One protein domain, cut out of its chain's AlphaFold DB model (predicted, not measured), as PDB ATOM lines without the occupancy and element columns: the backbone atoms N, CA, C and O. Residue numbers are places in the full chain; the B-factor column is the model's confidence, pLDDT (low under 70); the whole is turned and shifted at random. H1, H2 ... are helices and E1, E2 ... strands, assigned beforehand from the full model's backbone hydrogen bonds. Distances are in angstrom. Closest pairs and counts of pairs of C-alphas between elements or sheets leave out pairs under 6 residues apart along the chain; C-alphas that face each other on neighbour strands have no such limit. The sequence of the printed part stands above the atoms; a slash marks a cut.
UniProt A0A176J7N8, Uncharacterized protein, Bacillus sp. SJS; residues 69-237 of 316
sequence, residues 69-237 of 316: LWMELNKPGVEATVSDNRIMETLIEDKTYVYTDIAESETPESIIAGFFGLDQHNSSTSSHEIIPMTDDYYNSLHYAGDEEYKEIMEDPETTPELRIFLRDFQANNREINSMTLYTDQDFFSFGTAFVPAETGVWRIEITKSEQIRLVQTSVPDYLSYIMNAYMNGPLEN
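Overview. This is residues 69 to 237 of the 316 residues of an uncharacterized protein of Bacillus sp. SJS (UniProt A0A176J7N8). A long, strongly twisted sheet curls round helix H5, with H1 lying over the same face of the sheet, while three helices, H2, H3 and H4, gather loosely at the far end of the domain. H4 packs across the strands there, H2 only grazes the sheet, and H3 lies off the sheet, its centre the farthest from the mean of the C-alphas. The 169 printed residues include eight named strands and five named helices, in the order E1 E2 E3 H1 E4 H2 H3 H4 E5 E6 E7 E8 H5; the class is mixed, helices and strands. The sheet runs E3 E2 E1 E5 E6 E7 E8 E4 and is mixed: E2 and E1 are parallel, and from E1 to E4 the neighbours are antiparallel. The whole is compact, with a radius of gyration of the C-alphas of 16.6 A and spans of 52 by 35 by 31 A.

Arrangement. E1, residues 69 to 74, is parallel to E2, residues 88 to 92, at 30 degrees; N 73 and O 88 are within hydrogen-bond range at 3.1 A. E3, residues 96 to 98, is an edge strand and meets E2 only at a point, where C-alphas 98 and 89 face each other at 5.7 A. H1, residues 108 to 116, is on the sheet at a height of 8.7 A over it. It lies over E5, residues 177 to 183, and runs along the strands, at 22 degrees to E5 on the local plane. E5 is antiparallel to E1, with N 72 and O 180 2.8 A apart. E5, E6 of residues 189 to 197, E7 of residues 200 to 206 and E8 of residues 212 to 217 form a meander, each strand the antiparallel neighbour of the one before. Its three hairpins have N 179 and O 192 at 2.9 A, N 195 and O 202 at 2.9 A, and N 203 and O 215 at 2.8 A. E4, residues 130 to 133, is the other edge strand, antiparallel to E8, with N 133 and O 212 at 2.8 A. H2, residues 135 to 143, only grazes the sheet with its residues 135 to 139. H3, residues 146 to 154, is close to H2 but not clearly touching it; the closest C-alphas, of Leu 141 and Tyr 149, are 7.3 A apart. H4, residues 160 to 171, runs across the strands at 88 degrees to E6 on the local plane, at a height of 8.9 A over the sheet; its closest C-alphas to E6 are those of Asp 168 and Ala 197, 5.3 A apart. The sheet curls round H5, residues 219 to 232. H5 only just touches H1, with 3 pairs of C-alphas within 8 A, made by residues 223 to 227 of H5 alone; the closest, of Glu 109 and Leu 223, are 5.9 A apart. Every O i to N i+4 pair is within hydrogen-bond range in H1, H3, H4 and H5, and 3 of 5 are in H2.

Along the chain. E1 begins at C-alpha 69, (52.566, 41.727, 5.110), and is 16.9 A long. H4 measures 16.8 A, E5 20.4 A, E6 25.4 A, E7 19.5 A and E8 15.8 A. H5 measures 19.8 A and ends at C-alpha 232, (56.005, 37.423, 17.048).

Size, cuts and confidence. The C-alphas farthest apart, those of Glu 104 and Pro 156, are 51.8 A apart. The printed part has no cut. The links from E1 to E2 and from H1 to E4 are long, with 13 residues each. The mean pLDDT of the printed part is 73.7, and 56 residues are under 70, among them residues 76 to 104.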
ATOM      1  N   LEU A  69      51.222  42.227   5.402       66.12
ATOM      2  CA  LEU A  69      52.566  41.727   5.110       66.12
ATOM      3  C   LEU A  69      53.030  42.165   3.717       66.12
ATOM      4  O   LEU A  69      52.309  42.017   2.730       66.12
ATOM      5  N   TRP A  70      54.276  42.620   3.630       71.12
ATOM      6  CA  TRP A  70      54.987  42.837   2.373       71.12
ATOM      7  C   TRP A  70      56.431  42.321   2.465       71.12
ATOM      8  O   TRP A  70      57.048  42.373   3.528       71.12
ATOM      9  N   MET A  71      56.962  41.796   1.355       69.31
ATOM     10  CA  MET A  71      58.282  41.161   1.281       69.31
ATOM     11  C   MET A  71      59.113  41.740   0.132       69.31
ATOM     12  O   MET A  71      58.660  41.778  -1.012       69.31
ATOM     13  N   GLU A  72      60.332  42.161   0.448       69.69
ATOM     14  CA  GLU A  72      61.402  42.561  -0.468       69.69
ATOM     15  C   GLU A  72      62.351  41.379  -0.651       69.69
ATOM     16  O   GLU A  72      62.998  41.023   0.327       69.69
ATOM     17  N   LEU A  73      62.453  40.774  -1.843       72.38
ATOM     18  CA  LEU A  73      63.405  39.687  -2.118       72.38
ATOM     19  C   LEU A  73      64.460  40.125  -3.134       72.38
ATOM     20  O   LEU A  73      64.161  40.755  -4.150       72.38
ATOM     21  N   ASN A  74      65.711  39.772  -2.862       68.50
ATOM     22  CA  ASN A  74      66.840  40.132  -3.701       68.50
ATOM     23  C   ASN A  74      67.780  38.941  -3.896       68.50
ATOM     24  O   ASN A  74      68.291  38.374  -2.926       68.50
ATOM     25  N   LYS A  75      68.028  38.601  -5.164       74.00
ATOM     26  CA  LYS A  75      68.995  37.598  -5.607       74.00
ATOM     27  C   LYS A  75      69.935  38.249  -6.632       74.00
ATOM     28  O   LYS A  75      69.507  38.487  -7.762       74.00
ATOM     29  N   PRO A  76      71.174  38.586  -6.248       65.31
ATOM     30  CA  PRO A  76      72.132  39.212  -7.155       65.31
ATOM     31  C   PRO A  76      72.511  38.303  -8.347       65.31
ATOM     32  O   PRO A  76      72.313  37.086  -8.302       65.31
ATOM     33  N   GLY A  77      72.979  38.904  -9.448       54.34
ATOM     34  CA  GLY A  77      73.557  38.189 -10.600       54.34
ATOM     35  C   GLY A  77      72.593  37.381 -11.484       54.34
ATOM     36  O   GLY A  77      73.004  36.860 -12.521       54.34
ATOM     37  N   VAL A  78      71.312  37.280 -11.125       49.16
ATOM     38  CA  VAL A  78      70.279  36.622 -11.936       49.16
ATOM     39  C   VAL A  78      69.464  37.689 -12.667       49.16
ATOM     40  O   VAL A  78      68.806  38.511 -12.031       49.16
ATOM     41  N   GLU A  79      69.479  37.670 -14.009       41.59
ATOM     42  CA  GLU A  79      68.406  38.300 -14.790       41.59
ATOM     43  C   GLU A  79      67.098  37.675 -14.306       41.59
ATOM     44  O   GLU A  79      66.903  36.470 -14.468       41.59
ATOM     45  N   ALA A  80      66.245  38.467 -13.655       38.47
ATOM     46  CA  ALA A  80      64.972  38.009 -13.119       38.47
ATOM     47  C   ALA A  80      64.183  37.251 -14.202       38.47
ATOM     48  O   ALA A  80      63.607  37.852 -15.113       38.47
ATOM     49  N   THR A  81      64.164  35.918 -14.144       34.81
ATOM     50  CA  THR A  81      63.222  35.121 -14.925       34.81
ATOM     51  C   THR A  81      61.878  35.223 -14.235       34.81
ATOM     52  O   THR A  81      61.558  34.417 -13.367       34.81
ATOM     53  N   VAL A  82      61.112  36.231 -14.644       35.47
ATOM     54  CA  VAL A  82      59.766  36.496 -14.146       35.47
ATOM     55  C   VAL A  82      58.864  35.310 -14.494       35.47
ATOM     56  O   VAL A  82      58.419  35.173 -15.636       35.47
ATOM     57  N   SER A  83      58.589  34.437 -13.525       29.94
ATOM     58  CA  SER A  83      57.416  33.569 -13.594       29.94
ATOM     59  C   SER A  83      56.185  34.374 -13.188       29.94
ATOM     60  O   SER A  83      56.240  35.177 -12.258       29.94
ATOM     61  N   ASP A  84      55.072  34.167 -13.892       29.62
ATOM     62  CA  ASP A  84      53.778  34.726 -13.501       29.62
ATOM     63  C   ASP A  84      53.476  34.363 -12.032       29.62
ATOM     64  O   ASP A  84      53.593  33.193 -11.662       29.62
ATOM     65  N   ASN A  85      53.069  35.378 -11.251       28.22
ATOM     66  CA  ASN A  85      52.819  35.399  -9.793       28.22
ATOM     67  C   ASN A  85      54.073  35.794  -8.976       28.22
ATOM     68  O   ASN A  85      54.879  34.965  -8.573       28.22
ATOM     69  N   ARG A  86      54.277  37.106  -8.788       43.84
ATOM     70  CA  ARG A  86      55.484  37.736  -8.201       43.84
ATOM     71  C   ARG A  86      55.397  37.917  -6.657       43.84
ATOM     72  O   ARG A  86      54.338  38.132  -6.059       43.84
ATOM     73  N   ILE A  87      56.589  37.951  -6.076       34.62
ATOM     74  CA  ILE A  87      57.000  38.706  -4.883       34.62
ATOM     75  C   ILE A  87      57.775  39.916  -5.408       34.62
ATOM     76  O   ILE A  87      58.004  40.015  -6.613       34.62
ATOM     77  N   MET A  88      58.212  40.843  -4.560       39.25
ATOM     78  CA  MET A  88      59.170  41.846  -5.004       39.25
ATOM     79  C   MET A  88      60.474  41.195  -5.477       39.25
ATOM     80  O   MET A  88      61.150  40.536  -4.690       39.25
ATOM     81  N   GLU A  89      60.799  41.403  -6.752       44.16
ATOM     82  CA  GLU A  89      61.957  40.825  -7.428       44.16
ATOM     83  C   GLU A  89      62.946  41.934  -7.824       44.16
ATOM     84  O   GLU A  89      62.618  42.831  -8.603       44.16
ATOM     85  N   THR A  90      64.129  41.834  -7.209       39.25
ATOM     86  CA  THR A  90      65.479  42.276  -7.598       39.25
ATOM     87  C   THR A  90      65.695  43.746  -7.970       39.25
ATOM     88  O   THR A  90      65.129  44.296  -8.911       39.25
ATOM     89  N   LEU A  91      66.673  44.360  -7.296       38.00
ATOM     90  CA  LEU A  91      67.371  45.538  -7.798       38.00
ATOM     91  C   LEU A  91      68.205  45.114  -9.018       38.00
ATOM     92  O   LEU A  91      69.386  44.803  -8.889       38.00
ATOM     93  N   ILE A  92      67.583  45.050 -10.196       40.97
ATOM     94  CA  ILE A  92      68.309  44.861 -11.457       40.97
ATOM     95  C   ILE A  92      69.231  46.077 -11.621       40.97
ATOM     96  O   ILE A  92      68.848  47.196 -11.240       40.97
ATOM     97  N   GLU A  93      70.451  45.864 -12.130       40.00
ATOM     98  CA  GLU A  93      71.317  46.949 -12.610       40.00
ATOM     99  C   GLU A  93      70.430  47.997 -13.317       40.00
ATOM    100  O   GLU A  93      69.732  47.662 -14.264       40.00
ATOM    101  N   ASP A  94      70.384  49.224 -12.770       41.16
ATOM    102  CA  ASP A  94      69.506  50.360 -13.143       41.16
ATOM    103  C   ASP A  94      68.240  50.674 -12.294       41.16
ATOM    104  O   ASP A  94      67.524  51.629 -12.608       41.16
ATOM    105  N   LYS A  95      68.031  50.052 -11.120       48.84
ATOM    106  CA  LYS A  95      67.015  50.470 -10.102       48.84
ATOM    107  C   LYS A  95      65.544  50.341 -10.535       48.84
ATOM    108  O   LYS A  95      64.714  51.179 -10.157       48.84
ATOM    109  N   THR A  96      65.216  49.326 -11.319       40.66
ATOM    110  CA  THR A  96      63.839  48.979 -11.705       40.66
ATOM    111  C   THR A  96      63.226  47.956 -10.749       40.66
ATOM    112  O   THR A  96      63.917  47.029 -10.346       40.66
ATOM    113  N   TYR A  97      61.938  48.114 -10.419       50.16
ATOM    114  CA  TYR A  97      61.184  47.228  -9.514       50.16
ATOM    115  C   TYR A  97      60.037  46.503 -10.242       50.16
ATOM    116  O   TYR A  97      59.390  47.095 -11.112       50.16
ATOM    117  N   VAL A  98      59.760  45.251  -9.850       48.81
ATOM    118  CA  VAL A  98      58.683  44.382 -10.373       48.81
ATOM    119  C   VAL A  98      57.802  43.875  -9.203       48.81
ATOM    120  O   VAL A  98      58.335  43.562  -8.142       48.81
ATOM    121  N   TYR A  99      56.459  43.825  -9.352       52.22
ATOM    122  CA  TYR A  99      55.501  43.826  -8.203       52.22
ATOM    123  C   TYR A  99      54.284  42.885  -8.266       52.22
ATOM    124  O   TYR A  99      53.518  43.075  -9.188       52.22
ATOM    125  N   THR A 100      53.909  41.997  -7.329       53.91
ATOM    126  CA  THR A 100      52.537  41.353  -7.393       53.91
ATOM    127  C   THR A 100      51.950  40.819  -6.123       53.91
ATOM    128  O   THR A 100      52.612  40.623  -5.113       53.91
ATOM    129  N   ASP A 101      50.653  40.604  -6.297       51.25
ATOM    130  CA  ASP A 101      49.667  40.013  -5.435       51.25
ATOM    131  C   ASP A 101      49.910  38.518  -5.214       51.25
ATOM    132  O   ASP A 101      49.919  37.703  -6.138       51.25
ATOM    133  N   ILE A 102      50.035  38.170  -3.942       59.34
ATOM    134  CA  ILE A 102      50.075  36.794  -3.469       59.34
ATOM    135  C   ILE A 102      48.686  36.175  -3.670       59.34
ATOM    136  O   ILE A 102      47.683  36.751  -3.236       59.34
ATOM    137  N   ALA A 103      48.602  35.011  -4.319       63.53
ATOM    138  CA  ALA A 103      47.329  34.308  -4.442       63.53
ATOM    139  C   ALA A 103      46.859  33.802  -3.065       63.53
ATOM    140  O   ALA A 103      47.673  33.373  -2.254       63.53
ATOM    141  N   GLU A 104      45.544  33.761  -2.812       65.19
ATOM    142  CA  GLU A 104      44.982  33.294  -1.522       65.19
ATOM    143  C   GLU A 104      45.440  31.875  -1.114       65.19
ATOM    144  O   GLU A 104      45.343  31.499   0.051       65.19
ATOM    145  N   SER A 105      45.915  31.070  -2.070       71.88
ATOM    146  CA  SER A 105      46.411  29.708  -1.848       71.88
ATOM    147  C   SER A 105      47.904  29.606  -1.520       71.88
ATOM    148  O   SER A 105      48.356  28.516  -1.174       71.88
ATOM    149  N   GLU A 106      48.681  30.676  -1.687       71.62
ATOM    150  CA  GLU A 106      50.133  30.666  -1.491       71.62
ATOM    151  C   GLU A 106      50.496  31.130  -0.076       71.62
ATOM    152  O   GLU A 106      49.940  32.097   0.444       71.62
ATOM    153  N   THR A 107      51.445  30.441   0.559       78.44
ATOM    154  CA  THR A 107      51.970  30.838   1.874       78.44
ATOM    155  C   THR A 107      53.302  31.576   1.717       78.44
ATOM    156  O   THR A 107      54.049  31.260   0.783       78.44
ATOM    157  N   PRO A 108      53.663  32.515   2.613       77.19
ATOM    158  CA  PRO A 108      54.950  33.216   2.551       77.19
ATOM    159  C   PRO A 108      56.163  32.281   2.429       77.19
ATOM    160  O   PRO A 108      57.109  32.576   1.705       77.19
ATOM    161  N   GLU A 109      56.122  31.107   3.052       84.25
ATOM    162  CA  GLU A 109      57.171  30.093   2.964       84.25
ATOM    163  C   GLU A 109      57.286  29.497   1.557       84.25
ATOM    164  O   GLU A 109      58.396  29.351   1.044       84.25
ATOM    165  N   SER A 110      56.155  29.154   0.920       82.81
ATOM    166  CA  SER A 110      56.115  28.631  -0.464       82.81
ATOM    167  C   SER A 110      56.681  29.623  -1.470       82.81
ATOM    168  O   SER A 110      57.418  29.268  -2.386       82.81
ATOM    169  N   ILE A 111      56.398  30.885  -1.204       80.44
ATOM    170  CA  ILE A 111      56.757  32.049  -1.981       80.44
ATOM    171  C   ILE A 111      58.273  32.309  -1.894       80.44
ATOM    172  O   ILE A 111      58.961  32.346  -2.915       80.44
ATOM    173  N   ILE A 112      58.824  32.381  -0.679       83.19
ATOM    174  CA  ILE A 112      60.269  32.536  -0.440       83.19
ATOM    175  C   ILE A 112      61.044  31.346  -1.018       83.19
ATOM    176  O   ILE A 112      62.058  31.528  -1.695       83.19
ATOM    177  N   ALA A 113      60.567  30.124  -0.772       85.88
ATOM    178  CA  ALA A 113      61.219  28.921  -1.269       85.88
ATOM    179  C   ALA A 113      61.239  28.872  -2.802       85.88
ATOM    180  O   ALA A 113      62.285  28.595  -3.385       85.88
ATOM    181  N   GLY A 114      60.121  29.204  -3.455       83.38
ATOM    182  CA  GLY A 114      60.026  29.272  -4.912       83.38
ATOM    183  C   GLY A 114      60.979  30.306  -5.511       83.38
ATOM    184  O   GLY A 114      61.721  29.983  -6.435       83.38
ATOM    185  N   PHE A 115      61.022  31.511  -4.939       79.88
ATOM    186  CA  PHE A 115      61.870  32.603  -5.421       79.88
ATOM    187  C   PHE A 115      63.364  32.267  -5.379       79.88
ATOM    188  O   PHE A 115      64.101  32.467  -6.346       79.88
ATOM    189  N   PHE A 116      63.831  31.731  -4.252       82.38
ATOM    190  CA  PHE A 116      65.248  31.426  -4.070       82.38
ATOM    191  C   PHE A 116      65.644  30.025  -4.547       82.38
ATOM    192  O   PHE A 116      66.836  29.719  -4.575       82.38
ATOM    193  N   GLY A 117      64.679  29.198  -4.965       84.88
ATOM    194  CA  GLY A 117      64.906  27.812  -5.375       84.88
ATOM    195  C   GLY A 117      65.266  26.891  -4.207       84.88
ATOM    196  O   GLY A 117      66.083  25.989  -4.370       84.88
ATOM    197  N   LEU A 118      64.704  27.139  -3.022       87.06
ATOM    198  CA  LEU A 118      64.952  26.340  -1.823       87.06
ATOM    199  C   LEU A 118      64.021  25.124  -1.795       87.06
ATOM    200  O   LEU A 118      62.802  25.263  -1.884       87.06
ATOM    201  N   ASP A 119      64.582  23.931  -1.613       86.19
ATOM    202  CA  ASP A 119      63.784  22.721  -1.414       86.19
ATOM    203  C   ASP A 119      63.286  22.645   0.037       86.19
ATOM    204  O   ASP A 119      64.042  22.351   0.963       86.19
ATOM    205  N   GLN A 120      61.990  22.893   0.239       79.94
ATOM    206  CA  GLN A 120      61.346  22.848   1.556       79.94
ATOM    207  C   GLN A 120      61.364  21.461   2.204       79.94
ATOM    208  O   GLN A 120      61.164  21.344   3.410       79.94
ATOM    209  N   HIS A 121      61.573  20.401   1.428       79.44
ATOM    210  CA  HIS A 121      61.672  19.042   1.948       79.44
ATOM    211  C   HIS A 121      63.106  18.656   2.304       79.44
ATOM    212  O   HIS A 121      63.327  17.576   2.858       79.44
ATOM    213  N   ASN A 122      64.072  19.539   2.038       77.00
ATOM    214  CA  ASN A 122      65.456  19.327   2.404       77.00
ATOM    215  C   ASN A 122      65.645  19.518   3.915       77.00
ATOM    216  O   ASN A 122      65.927  20.608   4.418       77.00
ATOM    217  N   SER A 123      65.449  18.423   4.645       67.62
ATOM    218  CA  SER A 123      65.615  18.340   6.093       67.62
ATOM    219  C   SER A 123      67.016  17.888   6.501       67.62
ATOM    220  O   SER A 123      67.193  17.428   7.631       67.62
ATOM    221  N   SER A 124      68.002  17.897   5.597       64.25
ATOM    222  CA  SER A 124      69.363  17.559   6.000       64.25
ATOM    223  C   SER A 124      69.889  18.663   6.910       64.25
ATOM    224  O   SER A 124      70.028  19.802   6.498       64.25
ATOM    225  N   THR A 125      70.184  18.341   8.160       60.56
ATOM    226  CA  THR A 125      70.948  19.221   9.042       60.56
ATOM    227  C   THR A 125      72.042  18.383   9.658       60.56
ATOM    228  O   THR A 125      71.784  17.505  10.480       60.56
ATOM    229  N   SER A 126      73.282  18.642   9.271       46.38
ATOM    230  CA  SER A 126      74.398  18.359  10.158       46.38
ATOM    231  C   SER A 126      74.841  19.706  10.696       46.38
ATOM    232  O   SER A 126      75.294  20.530   9.918       46.38
ATOM    233  N   SER A 127      74.614  19.880  12.000       54.00
ATOM    234  CA  SER A 127      75.117  20.933  12.889       54.00
ATOM    235  C   SER A 127      74.614  22.375  12.702       54.00
ATOM    236  O   SER A 127      74.705  22.997  11.654       54.00
ATOM    237  N   HIS A 128      74.105  22.933  13.811       61.84
ATOM    238  CA  HIS A 128      74.002  24.379  14.021       61.84
ATOM    239  C   HIS A 128      75.423  24.911  14.234       61.84
ATOM    240  O   HIS A 128      75.852  25.156  15.362       61.84
ATOM    241  N   GLU A 129      76.198  24.963  13.161       69.62
ATOM    242  CA  GLU A 129      77.548  25.498  13.196       69.62
ATOM    243  C   GLU A 129      77.506  27.006  13.036       69.62
ATOM    244  O   GLU A 129      76.813  27.542  12.172       69.62
ATOM    245  N   ILE A 130      78.242  27.674  13.920       82.25
ATOM    246  CA  ILE A 130      78.376  29.121  13.949       82.25
ATOM    247  C   ILE A 130      79.833  29.422  13.629       82.25
ATOM    248  O   ILE A 130      80.713  29.154  14.448       82.25
ATOM    249  N   ILE A 131      80.083  29.986  12.452       85.56
ATOM    250  CA  ILE A 131      81.418  30.441  12.061       85.56
ATOM    251  C   ILE A 131      81.487  31.948  12.324       85.56
ATOM    252  O   ILE A 131      80.818  32.717  11.625       85.56
ATOM    253  N   PRO A 132      82.255  32.396  13.333       83.94
ATOM    254  CA  PRO A 132      82.507  33.813  13.531       83.94
ATOM    255  C   PRO A 132      83.451  34.337  12.445       83.94
ATOM    256  O   PRO A 132      84.462  33.713  12.129       83.94
ATOM    257  N   MET A 133      83.152  35.517  11.912       80.19
ATOM    258  CA  MET A 133      83.937  36.156  10.865       80.19
ATOM    259  C   MET A 133      84.087  37.653  11.135       80.19
ATOM    260  O   MET A 133      83.180  38.299  11.660       80.19
ATOM    261  N   THR A 134      85.253  38.206  10.805       76.44
ATOM    262  CA  THR A 134      85.462  39.657  10.825       76.44
ATOM    263  C   THR A 134      84.902  40.282   9.552       76.44
ATOM    264  O   THR A 134      84.946  39.662   8.488       76.44
ATOM    265  N   ASP A 135      84.441  41.528   9.638       71.81
ATOM    266  CA  ASP A 135      83.945  42.274   8.477       71.81
ATOM    267  C   ASP A 135      84.978  42.358   7.353       71.81
ATOM    268  O   ASP A 135      84.640  42.184   6.186       71.81
ATOM    269  N   ASP A 136      86.250  42.588   7.688       69.12
ATOM    270  CA  ASP A 136      87.325  42.696   6.698       69.12
ATOM    271  C   ASP A 136      87.518  41.390   5.918       69.12
ATOM    272  O   ASP A 136      87.644  41.420   4.693       69.12
ATOM    273  N   TYR A 137      87.503  40.248   6.612       80.31
ATOM    274  CA  TYR A 137      87.647  38.943   5.970       80.31
ATOM    275  C   TYR A 137      86.394  38.582   5.169       80.31
ATOM    276  O   TYR A 137      86.490  38.162   4.020       80.31
ATOM    277  N   TYR A 138      85.206  38.822   5.722       78.31
ATOM    278  CA  TYR A 138      83.950  38.613   5.007       78.31
ATOM    279  C   TYR A 138      83.890  39.437   3.712       78.31
ATOM    280  O   TYR A 138      83.598  38.911   2.639       78.31
ATOM    281  N   ASN A 139      84.251  40.720   3.784       71.62
ATOM    282  CA  ASN A 139      84.296  41.600   2.623       71.62
ATOM    283  C   ASN A 139      85.347  41.149   1.605       71.62
ATOM    284  O   ASN A 139      85.078  41.213   0.408       71.62
ATOM    285  N   SER A 140      86.521  40.671   2.034       76.25
ATOM    286  CA  SER A 140      87.540  40.201   1.090       76.25
ATOM    287  C   SER A 140      87.061  38.995   0.279       76.25
ATOM    288  O   SER A 140      87.378  38.912  -0.903       76.25
ATOM    289  N   LEU A 141      86.233  38.112   0.853       82.00
ATOM    290  CA  LEU A 141      85.670  36.959   0.135       82.00
ATOM    291  C   LEU A 141      84.789  37.355  -1.061       82.00
ATOM    292  O   LEU A 141      84.760  36.627  -2.052       82.00
ATOM    293  N   HIS A 142      84.100  38.498  -0.997       76.19
ATOM    294  CA  HIS A 142      83.280  39.008  -2.103       76.19
ATOM    295  C   HIS A 142      84.112  39.520  -3.287       76.19
ATOM    296  O   HIS A 142      83.649  39.487  -4.426       76.19
ATOM    297  N   TYR A 143      85.328  40.007  -3.030       76.62
ATOM    298  CA  TYR A 143      86.196  40.608  -4.051       76.62
ATOM    299  C   TYR A 143      87.368  39.713  -4.462       76.62
ATOM    300  O   TYR A 143      88.103  40.066  -5.385       76.62
ATOM    301  N   ALA A 144      87.542  38.575  -3.790       79.50
ATOM    302  CA  ALA A 144      88.604  37.628  -4.077       79.50
ATOM    303  C   ALA A 144      88.489  37.096  -5.513       79.50
ATOM    304  O   ALA A 144      87.416  36.685  -5.975       79.50
ATOM    305  N   GLY A 145      89.621  37.086  -6.220       83.38
ATOM    306  CA  GLY A 145      89.731  36.447  -7.530       83.38
ATOM    307  C   GLY A 145      89.657  34.922  -7.423       83.38
ATOM    308  O   GLY A 145      89.811  34.357  -6.345       83.38
ATOM    309  N   ASP A 146      89.459  34.226  -8.545       87.94
ATOM    310  CA  ASP A 146      89.320  32.759  -8.539       87.94
ATOM    311  C   ASP A 146      90.551  32.024  -7.993       87.94
ATOM    312  O   ASP A 146      90.408  31.005  -7.318       87.94
ATOM    313  N   GLU A 147      91.754  32.542  -8.263       88.69
ATOM    314  CA  GLU A 147      93.000  31.970  -7.743       88.69
ATOM    315  C   GLU A 147      93.118  32.164  -6.227       88.69
ATOM    316  O   GLU A 147      93.341  31.194  -5.512       88.69
ATOM    317  N   GLU A 148      92.864  33.377  -5.729       86.62
ATOM    318  CA  GLU A 148      92.873  33.695  -4.293       86.62
ATOM    319  C   GLU A 148      91.817  32.884  -3.531       86.62
ATOM    320  O   GLU A 148      92.086  32.315  -2.477       86.62
ATOM    321  N   TYR A 149      90.620  32.742  -4.103       87.25
ATOM    322  CA  TYR A 149      89.551  31.944  -3.511       87.25
ATOM    323  C   TYR A 149      89.933  30.465  -3.395       87.25
ATOM    324  O   TYR A 149      89.639  29.802  -2.397       87.25
ATOM    325  N   LYS A 150      90.622  29.936  -4.414       89.25
ATOM    326  CA  LYS A 150      91.143  28.571  -4.402       89.25
ATOM    327  C   LYS A 150      92.245  28.399  -3.357       89.25
ATOM    328  O   LYS A 150      92.223  27.397  -2.647       89.25
ATOM    329  N   GLU A 151      93.151  29.365  -3.229       91.12
ATOM    330  CA  GLU A 151      94.184  29.364  -2.186       91.12
ATOM    331  C   GLU A 151      93.561  29.311  -0.785       91.12
ATOM    332  O   GLU A 151      93.959  28.472   0.017       91.12
ATOM    333  N   ILE A 152      92.520  30.109  -0.516       88.94
ATOM    334  CA  ILE A 152      91.809  30.100   0.775       88.94
ATOM    335  C   ILE A 152      91.162  28.731   1.051       88.94
ATOM    336  O   ILE A 152      91.216  28.231   2.176       88.94
ATOM    337  N   MET A 153      90.557  28.092   0.045       88.44
ATOM    338  CA  MET A 153      89.958  26.759   0.212       88.44
ATOM    339  C   MET A 153      91.001  25.658   0.451       88.44
ATOM    340  O   MET A 153      90.710  24.684   1.150       88.44
ATOM    341  N   GLU A 154      92.190  25.788  -0.137       91.00
ATOM    342  CA  GLU A 154      93.296  24.832  -0.004       91.00
ATOM    343  C   GLU A 154      94.165  25.086   1.241       91.00
ATOM    344  O   GLU A 154      94.918  24.192   1.640       91.00
ATOM    345  N   ASP A 155      94.035  26.251   1.886       90.44
ATOM    346  CA  ASP A 155      94.772  26.603   3.099       90.44
ATOM    347  C   ASP A 155      94.480  25.586   4.225       90.44
ATOM    348  O   ASP A 155      93.309  25.325   4.554       90.44
ATOM    349  N   PRO A 156      95.517  24.959   4.817       88.19
ATOM    350  CA  PRO A 156      95.356  24.023   5.925       88.19
ATOM    351  C   PRO A 156      94.718  24.641   7.180       88.19
ATOM    352  O   PRO A 156      94.091  23.890   7.929       88.19
ATOM    353  N   GLU A 157      94.834  25.954   7.394       88.75
ATOM    354  CA  GLU A 157      94.238  26.673   8.531       88.75
ATOM    355  C   GLU A 157      92.732  26.934   8.344       88.75
ATOM    356  O   GLU A 157      92.013  27.161   9.319       88.75
ATOM    357  N   THR A 158      92.219  26.850   7.112       87.69
ATOM    358  CA  THR A 158      90.781  26.976   6.839       87.69
ATOM    359  C   THR A 158      90.037  25.769   7.402       87.69
ATOM    360  O   THR A 158      90.304  24.617   7.035       87.69
ATOM    361  N   THR A 159      89.068  26.021   8.283       89.44
ATOM    362  CA  THR A 159      88.301  24.943   8.917       89.44
ATOM    363  C   THR A 159      87.446  24.186   7.888       89.44
ATOM    364  O   THR A 159      87.059  24.759   6.861       89.44
ATOM    365  N   PRO A 160      87.143  22.893   8.109       88.38
ATOM    366  CA  PRO A 160      86.297  22.118   7.199       88.38
ATOM    367  C   PRO A 160      84.946  22.782   6.899       88.38
ATOM    368  O   PRO A 160      84.495  22.757   5.757       88.38
ATOM    369  N   GLU A 161      84.342  23.411   7.899       87.75
ATOM    370  CA  GLU A 161      83.034  24.066   7.841       87.75
ATOM    371  C   GLU A 161      83.107  25.326   6.979       87.75
ATOM    372  O   GLU A 161      82.301  25.522   6.070       87.75
ATOM    373  N   LEU A 162      84.152  26.137   7.185       90.00
ATOM    374  CA  LEU A 162      84.403  27.308   6.355       90.00
ATOM    375  C   LEU A 162      84.649  26.903   4.896       90.00
ATOM    376  O   LEU A 162      84.146  27.565   3.996       90.00
ATOM    377  N   ARG A 163      85.331  25.781   4.625       90.81
ATOM    378  CA  ARG A 163      85.483  25.273   3.246       90.81
ATOM    379  C   ARG A 163      84.153  24.872   2.606       90.81
ATOM    380  O   ARG A 163      84.008  25.035   1.394       90.81
ATOM    381  N   ILE A 164      83.210  24.326   3.377       90.62
ATOM    382  CA  ILE A 164      81.864  24.003   2.880       90.62
ATOM    383  C   ILE A 164      81.135  25.298   2.531       90.62
ATOM    384  O   ILE A 164      80.705  25.448   1.389       90.62
ATOM    385  N   PHE A 165      81.112  26.266   3.454       91.19
ATOM    386  CA  PHE A 165      80.539  27.585   3.193       91.19
ATOM    387  C   PHE A 165      81.144  28.238   1.946       91.19
ATOM    388  O   PHE A 165      80.404  28.699   1.088       91.19
ATOM    389  N   LEU A 166      82.473  28.250   1.803       92.38
ATOM    390  CA  LEU A 166      83.140  28.849   0.645       92.38
ATOM    391  C   LEU A 166      82.722  28.168  -0.668       92.38
ATOM    392  O   LEU A 166      82.533  28.824  -1.688       92.38
ATOM    393  N   ARG A 167      82.512  26.849  -0.661       92.06
ATOM    394  CA  ARG A 167      82.013  26.140  -1.844       92.06
ATOM    395  C   ARG A 167      80.584  26.549  -2.194       92.06
ATOM    396  O   ARG A 167      80.317  26.827  -3.360       92.06
ATOM    397  N   ASP A 168      79.694  26.594  -1.206       91.69
ATOM    398  CA  ASP A 168      78.297  27.006  -1.396       91.69
ATOM    399  C   ASP A 168      78.216  28.472  -1.846       91.69
ATOM    400  O   ASP A 168      77.502  28.822  -2.784       91.69
ATOM    401  N   PHE A 169      79.034  29.330  -1.241       89.69
ATOM    402  CA  PHE A 169      79.134  30.742  -1.577       89.69
ATOM    403  C   PHE A 169      79.681  30.955  -2.989       89.69
ATOM    404  O   PHE A 169      79.126  31.750  -3.746       89.69
ATOM    405  N   GLN A 170      80.699  30.196  -3.404       89.69
ATOM    406  CA  GLN A 170      81.173  30.193  -4.786       89.69
ATOM    407  C   GLN A 170      80.109  29.681  -5.766       89.69
ATOM    408  O   GLN A 170      79.975  30.241  -6.854       89.69
ATOM    409  N   ALA A 171      79.344  28.650  -5.398       89.06
ATOM    410  CA  ALA A 171      78.241  28.141  -6.213       89.06
ATOM    411  C   ALA A 171      77.112  29.175  -6.375       89.06
ATOM    412  O   ALA A 171      76.453  29.199  -7.413       89.06
ATOM    413  N   ASN A 172      76.941  30.070  -5.396       85.81
ATOM    414  CA  ASN A 172      76.066  31.242  -5.468       85.81
ATOM    415  C   ASN A 172      76.786  32.501  -5.999       85.81
ATOM    416  O   ASN A 172      76.462  33.617  -5.601       85.81
ATOM    417  N   ASN A 173      77.789  32.339  -6.869       83.81
ATOM    418  CA  ASN A 173      78.540  33.427  -7.516       83.81
ATOM    419  C   ASN A 173      79.222  34.431  -6.562       83.81
ATOM    420  O   ASN A 173      79.496  35.558  -6.962       83.81
ATOM    421  N   ARG A 174      79.535  34.036  -5.320       81.00
ATOM    422  CA  ARG A 174      80.076  34.916  -4.258       81.00
ATOM    423  C   ARG A 174      79.155  36.092  -3.921       81.00
ATOM    424  O   ARG A 174      79.595  37.157  -3.477       81.00
ATOM    425  N   GLU A 175      77.858  35.887  -4.105       79.88
ATOM    426  CA  GLU A 175      76.825  36.852  -3.778       79.88
ATOM    427  C   GLU A 175      75.919  36.321  -2.669       79.88
ATOM    428  O   GLU A 175      75.856  35.119  -2.396       79.88
ATOM    429  N   ILE A 176      75.234  37.240  -1.994       79.81
ATOM    430  CA  ILE A 176      74.290  36.912  -0.929       79.81
ATOM    431  C   ILE A 176      72.880  37.236  -1.367       79.81
ATOM    432  O   ILE A 176      72.616  38.280  -1.962       79.81
ATOM    433  N   ASN A 177      71.964  36.356  -1.001       82.56
ATOM    434  CA  ASN A 177      70.551  36.630  -1.120       82.56
ATOM    435  C   ASN A 177      70.119  37.442   0.094       82.56
ATOM    436  O   ASN A 177      70.614  37.234   1.205       82.56
ATOM    437  N   SER A 178      69.184  38.361  -0.101       77.56
ATOM    438  CA  SER A 178      68.603  39.104   1.007       77.56
ATOM    439  C   SER A 178      67.097  39.195   0.890       77.56
ATOM    440  O   SER A 178      66.519  39.171  -0.197       77.56
ATOM    441  N   MET A 179      66.461  39.297   2.048       78.38
ATOM    442  CA  MET A 179      65.037  39.526   2.163       78.38
ATOM    443  C   MET A 179      64.759  40.555   3.249       78.38
ATOM    444  O   MET A 179      65.407  40.543   4.294       78.38
ATOM    445  N   THR A 180      63.761  41.407   3.026       73.94
ATOM    446  CA  THR A 180      63.166  42.232   4.081       73.94
ATOM    447  C   THR A 180      61.659  42.021   4.143       73.94
ATOM    448  O   THR A 180      60.963  42.209   3.153       73.94
ATOM    449  N   LEU A 181      61.146  41.642   5.309       72.31
ATOM    450  CA  LEU A 181      59.720  41.625   5.608       72.31
ATOM    451  C   LEU A 181      59.315  42.951   6.239       72.31
ATOM    452  O   LEU A 181      60.028  43.472   7.095       72.31
ATOM    453  N   TYR A 182      58.149  43.452   5.868       70.50
ATOM    454  CA  TYR A 182      57.526  44.635   6.440       70.50
ATOM    455  C   TYR A 182      56.128  44.273   6.923       70.50
ATOM    456  O   TYR A 182      55.359  43.656   6.181       70.50
ATOM    457  N   THR A 183      55.800  44.673   8.146       66.50
ATOM    458  CA  THR A 183      54.483  44.434   8.743       66.50
ATOM    459  C   THR A 183      53.852  45.749   9.198       66.50
ATOM    460  O   THR A 183      54.549  46.710   9.545       66.50
ATOM    461  N   ASP A 184      52.517  45.813   9.180       62.16
ATOM    462  CA  ASP A 184      51.773  46.994   9.654       62.16
ATOM    463  C   ASP A 184      51.811  47.118  11.191       62.16
ATOM    464  O   ASP A 184      51.717  48.213  11.750       62.16
ATOM    465  N   GLN A 185      52.040  46.004  11.898       55.44
ATOM    466  CA  GLN A 185      52.224  46.010  13.348       55.44
ATOM    467  C   GLN A 185      53.528  46.748  13.704       55.44
ATOM    468  O   GLN A 185      54.633  46.275  13.459       55.44
ATOM    469  N   ASP A 186      53.380  47.955  14.255       54.47
ATOM    470  CA  ASP A 186      54.456  48.816  14.763       54.47
ATOM    471  C   ASP A 186      55.511  49.282  13.741       54.47
ATOM    472  O   ASP A 186      56.581  49.762  14.126       54.47
ATOM    473  N   PHE A 187      55.202  49.230  12.437       59.81
ATOM    474  CA  PHE A 187      56.166  49.506  11.358       59.81
ATOM    475  C   PHE A 187      57.435  48.661  11.491       59.81
ATOM    476  O   PHE A 187      58.554  49.146  11.272       59.81
ATOM    477  N   PHE A 188      57.265  47.408  11.898       65.44
ATOM    478  CA  PHE A 188      58.367  46.485  12.038       65.44
ATOM    479  C   PHE A 188      58.906  46.085  10.658       65.44
ATOM    480  O   PHE A 188      58.156  45.812   9.718       65.44
ATOM    481  N   SER A 189      60.235  46.067  10.544       69.75
ATOM    482  CA  SER A 189      60.928  45.509   9.390       69.75
ATOM    483  C   SER A 189      61.939  44.469   9.845       69.75
ATOM    484  O   SER A 189      62.801  44.778  10.672       69.75
ATOM    485  N   PHE A 190      61.869  43.278   9.269       72.94
ATOM    486  CA  PHE A 190      62.795  42.184   9.523       72.94
ATOM    487  C   PHE A 190      63.643  41.926   8.284       72.94
ATOM    488  O   PHE A 190      63.115  41.508   7.260       72.94
ATOM    489  N   GLY A 191      64.948  42.169   8.375       77.62
ATOM    490  CA  GLY A 191      65.899  41.864   7.309       77.62
ATOM    491  C   GLY A 191      66.685  40.592   7.615       77.62
ATOM    492  O   GLY A 191      67.150  40.413   8.738       77.62
ATOM    493  N   THR A 192      66.881  39.736   6.618       81.94
ATOM    494  CA  THR A 192      67.773  38.574   6.704       81.94
ATOM    495  C   THR A 192      68.584  38.438   5.419       81.94
ATOM    496  O   THR A 192      68.097  38.744   4.330       81.94
ATOM    497  N   ALA A 193      69.834  38.003   5.551       83.50
ATOM    498  CA  ALA A 193      70.710  37.674   4.437       83.50
ATOM    499  C   ALA A 193      71.164  36.220   4.556       83.50
ATOM    500  O   ALA A 193      71.307  35.697   5.667       83.50
ATOM    501  N   PHE A 194      71.361  35.558   3.420       90.69
ATOM    502  CA  PHE A 194      71.728  34.151   3.402       90.69
ATOM    503  C   PHE A 194      72.374  33.695   2.091       90.69
ATOM    504  O   PHE A 194      72.286  34.362   1.060       90.69
ATOM    505  N   VAL A 195      72.982  32.509   2.135       90.69
ATOM    506  CA  VAL A 195      73.515  31.783   0.976       90.69
ATOM    507  C   VAL A 195      72.842  30.405   0.914       90.69
ATOM    508  O   VAL A 195      72.868  29.680   1.914       90.69
ATOM    509  N   PRO A 196      72.208  30.021  -0.210       90.62
ATOM    510  CA  PRO A 196      71.703  28.662  -0.399       90.62
ATOM    511  C   PRO A 196      72.844  27.639  -0.363       90.62
ATOM    512  O   PRO A 196      73.897  27.875  -0.951       90.62
ATOM    513  N   ALA A 197      72.624  26.500   0.284       89.38
ATOM    514  CA  ALA A 197      73.568  25.388   0.339       89.38
ATOM    515  C   ALA A 197      72.924  24.108  -0.203       89.38
ATOM    516  O   ALA A 197      71.699  23.973  -0.209       89.38
ATOM    517  N   GLU A 198      73.739  23.126  -0.593       83.44
ATOM    518  CA  GLU A 198      73.235  21.810  -1.023       83.44
ATOM    519  C   GLU A 198      72.379  21.141   0.069       83.44
ATOM    520  O   GLU A 198      71.370  20.494  -0.212       83.44
ATOM    521  N   THR A 199      72.758  21.338   1.331       82.56
ATOM    522  CA  THR A 199      72.120  20.714   2.493       82.56
ATOM    523  C   THR A 199      71.254  21.671   3.310       82.56
ATOM    524  O   THR A 199      70.779  21.282   4.369       82.56
ATOM    525  N   GLY A 200      71.022  22.913   2.876       89.81
ATOM    526  CA  GLY A 200      70.267  23.867   3.688       89.81
ATOM    527  C   GLY A 200      70.490  25.323   3.306       89.81
ATOM    528  O   GLY A 200      70.500  25.684   2.130       89.81
ATOM    529  N   VAL A 201      70.651  26.169   4.322       91.44
ATOM    530  CA  VAL A 201      70.886  27.606   4.177       91.44
ATOM    531  C   VAL A 201      71.968  28.055   5.153       91.44
ATOM    532  O   VAL A 201      71.926  27.721   6.336       91.44
ATOM    533  N   TRP A 202      72.908  28.864   4.673       91.75
ATOM    534  CA  TRP A 202      73.808  29.640   5.519       91.75
ATOM    535  C   TRP A 202      73.167  30.987   5.821       91.75
ATOM    536  O   TRP A 202      73.162  31.878   4.972       91.75
ATOM    537  N   ARG A 203      72.614  31.147   7.022       90.25
ATOM    538  CA  ARG A 203      72.101  32.431   7.503       90.25
ATOM    539  C   ARG A 203      73.265  33.322   7.922       90.25
ATOM    540  O   ARG A 203      74.170  32.876   8.621       90.25
ATOM    541  N   ILE A 204      73.216  34.583   7.516       85.81
ATOM    542  CA  ILE A 204      74.214  35.588   7.871       85.81
ATOM    543  C   ILE A 204      73.607  36.484   8.945       85.81
ATOM    544  O   ILE A 204      72.613  37.175   8.714       85.81
ATOM    545  N   GLU A 205      74.202  36.456  10.129       83.62
ATOM    546  CA  GLU A 205      73.792  37.262  11.272       83.62
ATOM    547  C   GLU A 205      74.859  38.291  11.616       83.62
ATOM    548  O   GLU A 205      76.052  37.998  11.583       83.62
ATOM    549  N   ILE A 206      74.419  39.482  12.010       74.81
ATOM    550  CA  ILE A 206      75.288  40.515  12.570       74.81
ATOM    551  C   ILE A 206      74.946  40.633  14.051       74.81
ATOM    552  O   ILE A 206      73.796  40.881  14.427       74.81
ATOM    553  N   THR A 207      75.934  40.413  14.910       70.12
ATOM    554  CA  THR A 207      75.756  40.522  16.360       70.12
ATOM    555  C   THR A 207      75.658  41.984  16.801       70.12
ATOM    556  O   THR A 207      75.990  42.913  16.066       70.12
ATOM    557  N   LYS A 208      75.290  42.209  18.070       67.81
ATOM    558  CA  LYS A 208      75.356  43.547  18.692       67.81
ATOM    559  C   LYS A 208      76.773  44.140  18.702       67.81
ATOM    560  O   LYS A 208      76.912  45.353  18.797       67.81
ATOM    561  N   SER A 209      77.800  43.291  18.629       66.94
ATOM    562  CA  SER A 209      79.209  43.682  18.557       66.94
ATOM    563  C   SER A 209      79.710  43.885  17.123       66.94
ATOM    564  O   SER A 209      80.918  43.939  16.930       66.94
ATOM    565  N   GLU A 210      78.804  43.967  16.139       66.75
ATOM    566  CA  GLU A 210      79.127  44.116  14.710       66.75
ATOM    567  C   GLU A 210      80.002  42.971  14.172       66.75
ATOM    568  O   GLU A 210      80.790  43.151  13.257       66.75
ATOM    569  N   GLN A 211      79.876  41.772  14.747       73.00
ATOM    570  CA  GLN A 211      80.562  40.586  14.243       73.00
ATOM    571  C   GLN A 211      79.628  39.797  13.331       73.00
ATOM    572  O   GLN A 211      78.470  39.556  13.685       73.00
ATOM    573  N   ILE A 212      80.152  39.339  12.196       77.56
ATOM    574  CA  ILE A 212      79.418  38.480  11.272       77.56
ATOM    575  C   ILE A 212      79.472  37.037  11.774       77.56
ATOM    576  O   ILE A 212      80.524  36.525  12.165       77.56
ATOM    577  N   ARG A 213      78.322  36.366  11.768       84.62
ATOM    578  CA  ARG A 213      78.181  34.941  12.068       84.62
ATOM    579  C   ARG A 213      77.495  34.243  10.911       84.62
ATOM    580  O   ARG A 213      76.419  34.655  10.484       84.62
ATOM    581  N   LEU A 214      78.111  33.168  10.439       88.31
ATOM    582  CA  LEU A 214      77.509  32.259   9.472       88.31
ATOM    583  C   LEU A 214      76.885  31.109  10.251       88.31
ATOM    584  O   LEU A 214      77.597  30.414  10.973       88.31
ATOM    585  N   VAL A 215      75.570  30.943  10.134       89.81
ATOM    586  CA  VAL A 215      74.800  29.929  10.857       89.81
ATOM    587  C   VAL A 215      74.180  28.972   9.851       89.81
ATOM    588  O   VAL A 215      73.316  29.375   9.072       89.81
ATOM    589  N   GLN A 216      74.606  27.711   9.856       90.94
ATOM    590  CA  GLN A 216      74.001  26.702   8.988       90.94
ATOM    591  C   GLN A 216      72.680  26.205   9.582       90.94
ATOM    592  O   GLN A 216      72.619  25.796  10.743       90.94
ATOM    593  N   THR A 217      71.609  26.229   8.789       89.38
ATOM    594  CA  THR A 217      70.286  25.734   9.192       89.38
ATOM    595  C   THR A 217      69.651  24.911   8.077       89.38
ATOM    596  O   THR A 217      69.987  25.067   6.901       89.38
ATOM    597  N   SER A 218      68.679  24.062   8.421       90.50
ATOM    598  CA  SER A 218      67.844  23.420   7.401       90.50
ATOM    599  C   SER A 218      66.942  24.460   6.722       90.50
ATOM    600  O   SER A 218      66.683  25.531   7.288       90.50
ATOM    601  N   VAL A 219      66.436  24.153   5.522       91.19
ATOM    602  CA  VAL A 219      65.452  25.017   4.844       91.19
ATOM    603  C   VAL A 219      64.169  25.167   5.683       91.19
ATOM    604  O   VAL A 219      63.743  26.309   5.882       91.19
ATOM    605  N   PRO A 220      63.566  24.094   6.242       90.38
ATOM    606  CA  PRO A 220      62.408  24.225   7.131       90.38
ATOM    607  C   PRO A 220      62.647  25.126   8.344       90.38
ATOM    608  O   PRO A 220      61.785  25.943   8.678       90.38
ATOM    609  N   ASP A 221      63.809  25.007   8.993       89.69
ATOM    610  CA  ASP A 221      64.138  25.816  10.172       89.69
ATOM    611  C   ASP A 221      64.338  27.285   9.793       89.69
ATOM    612  O   ASP A 221      63.871  28.176  10.503       89.69
ATOM    613  N   TYR A 222      64.973  27.550   8.646       90.00
ATOM    614  CA  TYR A 222      65.150  28.903   8.120       90.00
ATOM    615  C   TYR A 222      63.805  29.585   7.836       90.00
ATOM    616  O   TYR A 222      63.566  30.708   8.284       90.00
ATOM    617  N   LEU A 223      62.898  28.889   7.145       90.19
ATOM    618  CA  LEU A 223      61.561  29.405   6.841       90.19
ATOM    619  C   LEU A 223      60.736  29.598   8.119       90.19
ATOM    620  O   LEU A 223      60.096  30.632   8.288       90.19
ATOM    621  N   SER A 224      60.820  28.662   9.066       88.94
ATOM    622  CA  SER A 224      60.160  28.793  10.370       88.94
ATOM    623  C   SER A 224      60.690  29.986  11.165       88.94
ATOM    624  O   SER A 224      59.912  30.698  11.794       88.94
ATOM    625  N   TYR A 225      61.999  30.246  11.115       87.44
ATOM    626  CA  TYR A 225      62.629  31.411  11.736       87.44
ATOM    627  C   TYR A 225      62.091  32.728  11.161       87.44
ATOM    628  O   TYR A 225      61.710  33.617  11.924       87.44
ATOM    629  N   ILE A 226      61.984  32.825   9.834       87.50
ATOM    630  CA  ILE A 226      61.382  33.974   9.146       87.50
ATOM    631  C   ILE A 226      59.928  34.165   9.592       87.50
ATOM    632  O   ILE A 226      59.522  35.276   9.940       87.50
ATOM    633  N   MET A 227      59.144  33.087   9.622       85.69
ATOM    634  CA  MET A 227      57.736  33.181   9.997       85.69
ATOM    635  C   MET A 227      57.523  33.519  11.461       85.69
ATOM    636  O   MET A 227      56.587  34.236  11.806       85.69
ATOM    637  N   ASN A 228      58.406  33.039  12.327       85.25
ATOM    638  CA  ASN A 228      58.392  33.401  13.729       85.25
ATOM    639  C   ASN A 228      58.674  34.901  13.906       85.25
ATOM    640  O   ASN A 228      57.954  35.565  14.649       85.25
ATOM    641  N   ALA A 229      59.645  35.448  13.163       81.00
ATOM    642  CA  ALA A 229      59.924  36.884  13.156       81.00
ATOM    643  C   ALA A 229      58.726  37.711  12.650       81.00
ATOM    644  O   ALA A 229      58.458  38.798  13.156       81.00
ATOM    645  N   TYR A 230      57.972  37.187  11.681       77.06
ATOM    646  CA  TYR A 230      56.730  37.804  11.213       77.06
ATOM    647  C   TYR A 230      55.620  37.790  12.276       77.06
ATOM    648  O   TYR A 230      55.016  38.825  12.547       77.06
ATOM    649  N   MET A 231      55.348  36.630  12.883       79.06
ATOM    650  CA  MET A 231      54.210  36.452  13.795       79.06
ATOM    651  C   MET A 231      54.433  37.074  15.175       79.06
ATOM    652  O   MET A 231      53.474  37.524  15.799       79.06
ATOM    653  N   ASN A 232      55.675  37.062  15.668       78.50
ATOM    654  CA  ASN A 232      56.005  37.423  17.048       78.50
ATOM    655  C   ASN A 232      56.907  38.665  17.163       78.50
ATOM    656  O   ASN A 232      57.242  39.066  18.278       78.50
ATOM    657  N   GLY A 233      57.272  39.298  16.043       67.75
ATOM    658  CA  GLY A 233      58.183  40.444  16.016       67.75
ATOM    659  C   GLY A 233      59.663  40.035  16.027       67.75
ATOM    660  O   GLY A 233      59.983  38.856  15.859       67.75
ATOM    661  N   PRO A 234      60.601  40.992  16.184       62.91
ATOM    662  CA  PRO A 234      62.026  40.700  16.108       62.91
ATOM    663  C   PRO A 234      62.394  39.676  17.168       62.91
ATOM    664  O   PRO A 234      62.173  39.895  18.357       62.91
ATOM    665  N   LEU A 235      62.995  38.578  16.723       63.22
ATOM    666  CA  LEU A 235      63.598  37.627  17.633       63.22
ATOM    667  C   LEU A 235      64.743  38.360  18.330       63.22
ATOM    668  O   LEU A 235      65.703  38.779  17.676       63.22
ATOM    669  N   GLU A 236      64.620  38.577  19.644       52.59
ATOM    670  CA  GLU A 236      65.800  38.857  20.451       52.59
ATOM    671  C   GLU A 236      66.780  37.724  20.140       52.59
ATOM    672  O   GLU A 236      66.395  36.555  20.118       52.59
ATOM    673  N   ASN A 237      68.011  38.070  19.759       48.56
ATOM    674  CA  ASN A 237      69.059  37.079  19.549       48.56
ATOM    675  C   ASN A 237      69.313  36.378  20.898       48.56
ATOM    676  O   ASN A 237      70.202  36.782  21.644       48.56
TER     677      ASN A 237